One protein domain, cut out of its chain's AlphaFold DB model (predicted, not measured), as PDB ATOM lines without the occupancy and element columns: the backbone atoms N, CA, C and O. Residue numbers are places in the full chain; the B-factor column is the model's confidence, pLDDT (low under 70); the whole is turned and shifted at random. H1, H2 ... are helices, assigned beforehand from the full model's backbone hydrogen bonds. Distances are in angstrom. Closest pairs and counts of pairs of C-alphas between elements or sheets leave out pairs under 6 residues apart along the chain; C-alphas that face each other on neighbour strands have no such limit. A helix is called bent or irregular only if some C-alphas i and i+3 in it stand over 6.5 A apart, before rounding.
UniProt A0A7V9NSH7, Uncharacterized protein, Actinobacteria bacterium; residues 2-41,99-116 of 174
ATOM      1  N   GLY A   2     280.957  90.154 197.374       80.12
ATOM      2  CA  GLY A   2     281.087  90.450 198.815       80.12
ATOM      3  C   GLY A   2     281.962  89.469 199.606       80.12
ATOM      4  O   GLY A   2     282.820  89.918 200.355       80.12
ATOM      5  N   ALA A   3     281.830  88.164 199.354       84.31
ATOM      6  CA  ALA A   3     282.651  87.139 200.005       84.31
ATOM      7  C   ALA A   3     284.135  87.159 199.598       84.31
ATOM      8  O   ALA A   3     284.992  86.806 200.386       84.31
ATOM      9  N   ALA A   4     284.466  87.634 198.398       84.44
ATOM     10  CA  ALA A   4     285.857  87.761 197.955       84.44
ATOM     11  C   ALA A   4     286.490  89.107 198.362       84.44
ATOM     12  O   ALA A   4     287.690  89.311 198.202       84.44
ATOM     13  N   LEU A   5     285.688  90.071 198.833       84.38
ATOM     14  CA  LEU A   5     286.147  91.438 199.080       84.38
ATOM     15  C   LEU A   5     287.250  91.538 200.151       84.38
ATOM     16  O   LEU A   5     288.194  92.302 199.922       84.38
ATOM     17  N   PRO A   6     287.178  90.813 201.288       83.75
ATOM     18  CA  PRO A   6     288.218  90.873 202.317       83.75
ATOM     19  C   PRO A   6     289.610  90.473 201.804       83.75
ATOM     20  O   PRO A   6     290.594  91.155 202.111       83.75
ATOM     21  N   ASP A   7     289.693  89.445 200.959       83.88
ATOM     22  CA  ASP A   7     290.963  88.986 200.382       83.88
ATOM     23  C   ASP A   7     291.466  89.947 199.311       83.88
ATOM     24  O   ASP A   7     292.618  90.398 199.340       83.88
ATOM     25  N   LEU A   8     290.565  90.376 198.422       81.25
ATOM     26  CA  LEU A   8     290.885  91.350 197.383       81.25
ATOM     27  C   LEU A   8     291.386  92.669 197.969       81.25
ATOM     28  O   LEU A   8     292.272  93.285 197.384       81.25
ATOM     29  N   GLN A   9     290.877  93.102 199.124       84.19
ATOM     30  CA  GLN A   9     291.365  94.302 199.804       84.19
ATOM     31  C   GLN A   9     292.858  94.179 200.122       84.19
ATOM     32  O   GLN A   9     293.631  95.111 199.877       84.19
ATOM     33  N   ARG A  10     293.273  93.034 200.676       78.25
ATOM     34  CA  ARG A  10     294.667  92.798 201.066       78.25
ATOM     35  C   ARG A  10     295.581  92.714 199.851       78.25
ATOM     36  O   ARG A  10     296.688  93.247 199.895       78.25
ATOM     37  N   GLU A  11     295.120  92.083 198.778       77.25
ATOM     38  CA  GLU A  11     295.902  91.921 197.552       77.25
ATOM     39  C   GLU A  11     295.982  93.194 196.701       77.25
ATOM     40  O   GLU A  11     297.043  93.515 196.155       77.25
ATOM     41  N   ALA A  12     294.868  93.916 196.571       80.00
ATOM     42  CA  ALA A  12     294.774  95.137 195.780       80.00
ATOM     43  C   ALA A  12     295.369  96.348 196.508       80.00
ATOM     44  O   ALA A  12     295.725  97.329 195.857       80.00
ATOM     45  N   GLY A  13     295.465  96.299 197.842       80.38
ATOM     46  CA  GLY A  13     295.901  97.429 198.662       80.38
ATOM     47  C   GLY A  13     294.936  98.619 198.615       80.38
ATOM     48  O   GLY A  13     295.324  99.731 198.969       80.38
ATOM     49  N   VAL A  14     293.697  98.403 198.166       83.31
ATOM     50  CA  VAL A  14     292.657  99.434 198.074       83.31
ATOM     51  C   VAL A  14     291.783  99.338 199.324       83.31
ATOM     52  O   VAL A  14     291.220  98.273 199.573       83.31
ATOM     53  N   PRO A  15     291.646 100.402 200.134       80.12
ATOM     54  CA  PRO A  15     290.762 100.381 201.291       80.12
ATOM     55  C   PRO A  15     289.319 100.043 200.902       80.12
ATOM     56  O   PRO A  15     288.791 100.516 199.894       80.12
ATOM     57  N   VAL A  16     288.652  99.246 201.733       71.62
ATOM     58  CA  VAL A  16     287.206  99.037 201.627       71.62
ATOM     59  C   VAL A  16     286.531 100.335 202.067       71.62
ATOM     60  O   VAL A  16     286.608 100.722 203.231       71.62
ATOM     61  N   GLY A  17     285.923 101.043 201.113       70.56
ATOM     62  CA  GLY A  17     285.187 102.275 201.380       70.56
ATOM     63  C   GLY A  17     283.931 102.042 202.227       70.56
ATOM     64  O   GLY A  17     283.502 100.910 202.460       70.56
ATOM     65  N   HIS A  18     283.310 103.135 202.662       63.81
ATOM     66  CA  HIS A  18     281.986 103.101 203.281       63.81
ATOM     67  C   HIS A  18     280.916 103.122 202.177       63.81
ATOM     68  O   HIS A  18     281.107 103.769 201.152       63.81
ATOM     69  N   GLY A  19     279.783 102.439 202.381       71.38
ATOM     70  CA  GLY A  19     278.639 102.515 201.456       71.38
ATOM     71  C   GLY A  19     278.388 101.290 200.571       71.38
ATOM     72  O   GLY A  19     277.634 101.388 199.607       71.38
ATOM     73  N   TRP A  20     278.956 100.125 200.894       79.69
ATOM     74  CA  TRP A  20     278.593  98.878 200.211       79.69
ATOM     75  C   TRP A  20     277.099  98.561 200.336       79.69
ATOM     76  O   TRP A  20     276.446  98.933 201.314       79.69
ATOM     77  N   SER A  21     276.544  97.849 199.357       84.19
ATOM     78  CA  SER A  21     275.149  97.404 199.407       84.19
ATOM     79  C   SER A  21     274.929  96.363 200.514       84.19
ATOM     80  O   SER A  21     275.875  95.749 201.018       84.19
ATOM     81  N   ALA A  22     273.669  96.132 200.897       86.00
ATOM     82  CA  ALA A  22     273.333  95.076 201.857       86.00
ATOM     83  C   ALA A  22     273.776  93.686 201.364       86.00
ATOM     84  O   ALA A  22     274.316  92.912 202.145       86.00
ATOM     85  N   ALA A  23     273.647  93.413 200.063       85.38
ATOM     86  CA  ALA A  23     274.093  92.158 199.459       85.38
ATOM     87  C   ALA A  23     275.615  91.953 199.561       85.38
ATOM     88  O   ALA A  23     276.077  90.847 199.824       85.38
ATOM     89  N   VAL A  24     276.412  93.017 199.397       84.06
ATOM     90  CA  VAL A  24     277.871  92.932 199.579       84.06
ATOM     91  C   VAL A  24     278.219  92.626 201.034       84.06
ATOM     92  O   VAL A  24     279.087  91.793 201.267       84.06
ATOM     93  N   ARG A  25     277.518  93.233 202.004       85.94
ATOM     94  CA  ARG A  25     277.711  92.931 203.433       85.94
ATOM     95  C   ARG A  25     277.412  91.472 203.770       85.94
ATOM     96  O   ARG A  25     278.256  90.843 204.387       85.94
ATOM     97  N   VAL A  26     276.292  90.928 203.285       89.38
ATOM     98  CA  VAL A  26     275.965  89.497 203.444       89.38
ATOM     99  C   VAL A  26     277.096  88.615 202.914       89.38
ATOM    100  O   VAL A  26     277.481  87.652 203.564       89.38
ATOM    101  N   GLY A  27     277.683  88.969 201.767       88.75
ATOM    102  CA  GLY A  27     278.847  88.251 201.251       88.75
ATOM    103  C   GLY A  27     280.066  88.329 202.178       88.75
ATOM    104  O   GLY A  27     280.714  87.315 202.395       88.75
ATOM    105  N   ILE A  28     280.375  89.504 202.734       88.69
ATOM    106  CA  ILE A  28     281.494  89.670 203.680       88.69
ATOM    107  C   ILE A  28     281.278  88.818 204.936       88.69
ATOM    108  O   ILE A  28     282.227  88.219 205.434       88.69
ATOM    109  N   ASP A  29     280.050  88.773 205.452       89.88
ATOM    110  CA  ASP A  29     279.728  87.985 206.642       89.88
ATOM    111  C   ASP A  29     279.817  86.482 206.346       89.88
ATOM    112  O   ASP A  29     280.484  85.769 207.087       89.88
ATOM    113  N   CYS A  30     279.309  86.035 205.192       89.88
ATOM    114  CA  CYS A  30     279.499  84.668 204.700       89.88
ATOM    115  C   CYS A  30     280.989  84.281 204.600       89.88
ATOM    116  O   CYS A  30     281.368  83.198 205.033       89.88
ATOM    117  N   HIS A  31     281.856  85.174 204.105       90.06
ATOM    118  CA  HIS A  31     283.303  84.929 204.100       90.06
ATOM    119  C   HIS A  31     283.864  84.756 205.510       90.06
ATOM    120  O   HIS A  31     284.630  83.833 205.742       90.06
ATOM    121  N   ARG A  32     283.484  85.615 206.461       90.12
ATOM    122  CA  ARG A  32     283.979  85.520 207.845       90.12
ATOM    123  C   ARG A  32     283.545  84.228 208.529       90.12
ATOM    124  O   ARG A  32     284.314  83.673 209.303       90.12
ATOM    125  N   GLU A  33     282.317  83.784 208.273       91.38
ATOM    126  CA  GLU A  33     281.792  82.520 208.795       91.38
ATOM    127  C   GLU A  33     282.568  81.330 208.219       91.38
ATOM    128  O   GLU A  33     283.045  80.491 208.982       91.38
ATOM    129  N   ALA A  34     282.771  81.305 206.898       89.81
ATOM    130  CA  ALA A  34     283.558  80.269 206.235       89.81
ATOM    131  C   ALA A  34     285.026  80.258 206.703       89.81
ATOM    132  O   ALA A  34     285.559  79.193 207.002       89.81
ATOM    133  N   ASP A  35     285.656  81.429 206.826       91.44
ATOM    134  CA  ASP A  35     287.036  81.602 207.309       91.44
ATOM    135  C   ASP A  35     287.198  81.058 208.739       91.44
ATOM    136  O   ASP A  35     288.120  80.297 209.029       91.44
ATOM    137  N   ALA A  36     286.236  81.348 209.623       92.44
ATOM    138  CA  ALA A  36     286.240  80.831 210.989       92.44
ATOM    139  C   ALA A  36     286.136  79.296 211.036       92.44
ATOM    140  O   ALA A  36     286.911  78.653 211.748       92.44
ATOM    141  N   VAL A  37     285.217  78.702 210.263       93.56
ATOM    142  CA  VAL A  37     285.080  77.236 210.166       93.56
ATOM    143  C   VAL A  37     286.364  76.617 209.620       93.56
ATOM    144  O   VAL A  37     286.879  75.657 210.194       93.56
ATOM    145  N   PHE A  38     286.906  77.193 208.547       93.00
ATOM    146  CA  PHE A  38     288.133  76.748 207.903       93.00
ATOM    147  C   PHE A  38     289.323  76.719 208.876       93.00
ATOM    148  O   PHE A  38     290.004  75.696 208.998       93.00
ATOM    149  N   HIS A  39     289.551  77.801 209.627       94.62
ATOM    150  CA  HIS A  39     290.665  77.884 210.580       94.62
ATOM    151  C   HIS A  39     290.528  76.935 211.774       94.62
ATOM    152  O   HIS A  39     291.541  76.552 212.375       94.62
ATOM    153  N   ASP A  40     289.308  76.502 212.088       95.06
ATOM    154  CA  ASP A  40     289.045  75.500 213.118       95.06
ATOM    155  C   ASP A  40     289.232  74.055 212.629       95.06
ATOM    156  O   ASP A  40     289.336  73.136 213.455       95.06
ATOM    157  N   LEU A  41     289.388  73.811 211.323       96.25
ATOM    158  CA  LEU A  41     289.591  72.459 210.806       96.25
ATOM    159  C   LEU A  41     290.891  71.836 211.358       96.25
ATOM    160  O   LEU A  41     291.977  72.420 211.238       96.25
ATOM    161  N   VAL A  99     281.712  98.654 189.746       83.12
ATOM    162  CA  VAL A  99     281.879  99.375 191.008       83.12
ATOM    163  C   VAL A  99     282.142 100.848 190.717       83.12
ATOM    164  O   VAL A  99     282.931 101.189 189.841       83.12
ATOM    165  N   ASN A 100     281.487 101.733 191.471       82.19
ATOM    166  CA  ASN A 100     281.589 103.183 191.260       82.19
ATOM    167  C   ASN A 100     282.937 103.772 191.719       82.19
ATOM    168  O   ASN A 100     283.277 104.900 191.369       82.19
ATOM    169  N   ASP A 101     283.701 103.030 192.521       85.62
ATOM    170  CA  ASP A 101     285.024 103.444 192.976       85.62
ATOM    171  C   ASP A 101     286.083 103.099 191.919       85.62
ATOM    172  O   ASP A 101     286.311 101.932 191.603       85.62
ATOM    173  N   SER A 102     286.744 104.125 191.376       86.56
ATOM    174  CA  SER A 102     287.718 103.966 190.285       86.56
ATOM    175  C   SER A 102     288.943 103.115 190.647       86.56
ATOM    176  O   SER A 102     289.479 102.418 189.782       86.56
ATOM    177  N   ALA A 103     289.383 103.122 191.911       87.19
ATOM    178  CA  ALA A 103     290.517 102.315 192.351       87.19
ATOM    179  C   ALA A 103     290.127 100.833 192.421       87.19
ATOM    180  O   ALA A 103     290.883  99.973 191.957       87.19
ATOM    181  N   TRP A 104     288.927 100.544 192.930       86.88
ATOM    182  CA  TRP A 104     288.348  99.202 192.914       86.88
ATOM    183  C   TRP A 104     288.044  98.712 191.500       86.88
ATOM    184  O   TRP A 104     288.388  97.575 191.184       86.88
ATOM    185  N   ALA A 105     287.488  99.557 190.629       87.50
ATOM    186  CA  ALA A 105     287.214  99.204 189.238       87.50
ATOM    187  C   ALA A 105     288.503  98.786 188.517       87.50
ATOM    188  O   ALA A 105     288.569  97.713 187.918       87.50
ATOM    189  N   ALA A 106     289.575  99.568 188.672       88.69
ATOM    190  CA  ALA A 106     290.875  99.235 188.100       88.69
ATOM    191  C   ALA A 106     291.484  97.957 188.715       88.69
ATOM    192  O   ALA A 106     292.173  97.205 188.024       88.69
ATOM    193  N   ALA A 107     291.268  97.695 190.008       87.50
ATOM    194  CA  ALA A 107     291.742  96.475 190.662       87.50
ATOM    195  C   ALA A 107     291.014  95.218 190.161       87.50
ATOM    196  O   ALA A 107     291.680  94.230 189.843       87.50
ATOM    197  N   LEU A 108     289.684  95.278 190.050       87.44
ATOM    198  CA  LEU A 108     288.849  94.196 189.526       87.44
ATOM    199  C   LEU A 108     289.138  93.938 188.047       87.44
ATOM    200  O   LEU A 108     289.347  92.789 187.667       87.44
ATOM    201  N   GLN A 109     289.276  94.989 187.233       87.88
ATOM    202  CA  GLN A 109     289.653  94.854 185.827       87.88
ATOM    203  C   GLN A 109     290.990  94.113 185.674       87.88
ATOM    204  O   GLN A 109     291.056  93.097 184.986       87.88
ATOM    205  N   ARG A 110     292.035  94.537 186.401       86.38
ATOM    206  CA  ARG A 110     293.332  93.835 186.401       86.38
ATOM    207  C   ARG A 110     293.239  92.390 186.897       86.38
ATOM    208  O   ARG A 110     294.174  91.618 186.678       86.38
ATOM    209  N   ARG A 111     292.209  92.037 187.671       85.00
ATOM    210  CA  ARG A 111     291.985  90.664 188.140       85.00
ATOM    211  C   ARG A 111     291.325  89.829 187.051       85.00
ATOM    212  O   ARG A 111     291.837  88.761 186.749       85.00
ATOM    213  N   VAL A 112     290.272  90.349 186.424       85.19
ATOM    214  CA  VAL A 112     289.599  89.710 185.283       85.19
ATOM    215  C   VAL A 112     290.580  89.483 184.129       85.19
ATOM    216  O   VAL A 112     290.640  88.380 183.599       85.19
ATOM    217  N   GLU A 113     291.419  90.472 183.804       85.00
ATOM    218  CA  GLU A 113     292.454  90.363 182.760       85.00
ATOM    219  C   GLU A 113     293.501  89.279 183.055       85.00
ATOM    220  O   GLU A 113     294.036  88.663 182.136       85.00
ATOM    221  N   ARG A 114     293.792  89.024 184.337       82.12
ATOM    222  CA  ARG A 114     294.687  87.938 184.764       82.12
ATOM    223  C   ARG A 114     294.023  86.560 184.727       82.12
ATOM    224  O   ARG A 114     294.738  85.562 184.717       82.12
ATOM    225  N   GLY A 115     292.694  86.504 184.679       81.25
ATOM    226  CA  GLY A 115     291.923  85.268 184.656       81.25
ATOM    227  C   GLY A 115     291.912  84.529 185.997       81.25
ATOM    228  O   GLY A 115     292.121  85.113 187.063       81.25
ATOM    229  N   ALA A 116     291.618  83.228 185.937       79.31
ATOM    230  CA  ALA A 116     291.608  82.351 187.106       79.31
ATOM    231  C   ALA A 116     292.965  82.388 187.834       79.31
ATOM    232  O   ALA A 116     294.000  82.484 187.165       79.31
TER     233      ALA A 116
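Overview. This is residues 2 to 41 and 99 to 116 of the 174 residues of an uncharacterized protein of Actinobacteria bacterium (UniProt A0A7V9NSH7). The long helix H2 has the short helix H1 packed crosswise on its residues 23 to 31, while residues 35 to 41, of which 35 to 40 belong to H2, stick out free. H1 sits in the middle, with H3 beyond it, separate from H2. The printed part has 58 residues and three named helices, H1, H2, H3 in chain order, and no named strand; the class is all helix. It is only just loose, close to compact, with a radius of gyration of the C-alphas of 12.5 A and spans of 36 by 27 by 17 A.

Along the chain. H2, residues 22 to 40, is 27.5 A long from C-alpha 22 at (273.333, 95.076, 201.857). H1, residues 2 to 12, measures 14.8 A and is irregular: C-alphas 3 and 6 are 7.1 A apart. H3, residues 102 to 114, measures 18.3 A and ends with C-alpha 114 at (294.687, 87.938, 184.764).

Arrangement. H2 touches H1 with residues 23 to 31 alone, about perpendicular at 76 degrees; the closest C-alphas, of Gly 2 and Gly 27, are 4.0 A apart. H1 and H3 are close but not clearly touching, the closest C-alphas, of Ala 12 and Ala 107, being 6.1 A apart. H2 and H3 are apart. In H2 every O i to N i+4 pair is within hydrogen-bond range, in H1 4 of 7, in H3 8 of 9.

Size, cuts and confidence. Residues 42 to 98 are not printed, and C-alphas 41 and 99 are 34.3 A apart across the cut. The link from H1 to H2 is short. Of the printed residues, residue 18 alone has pLDDT under 70.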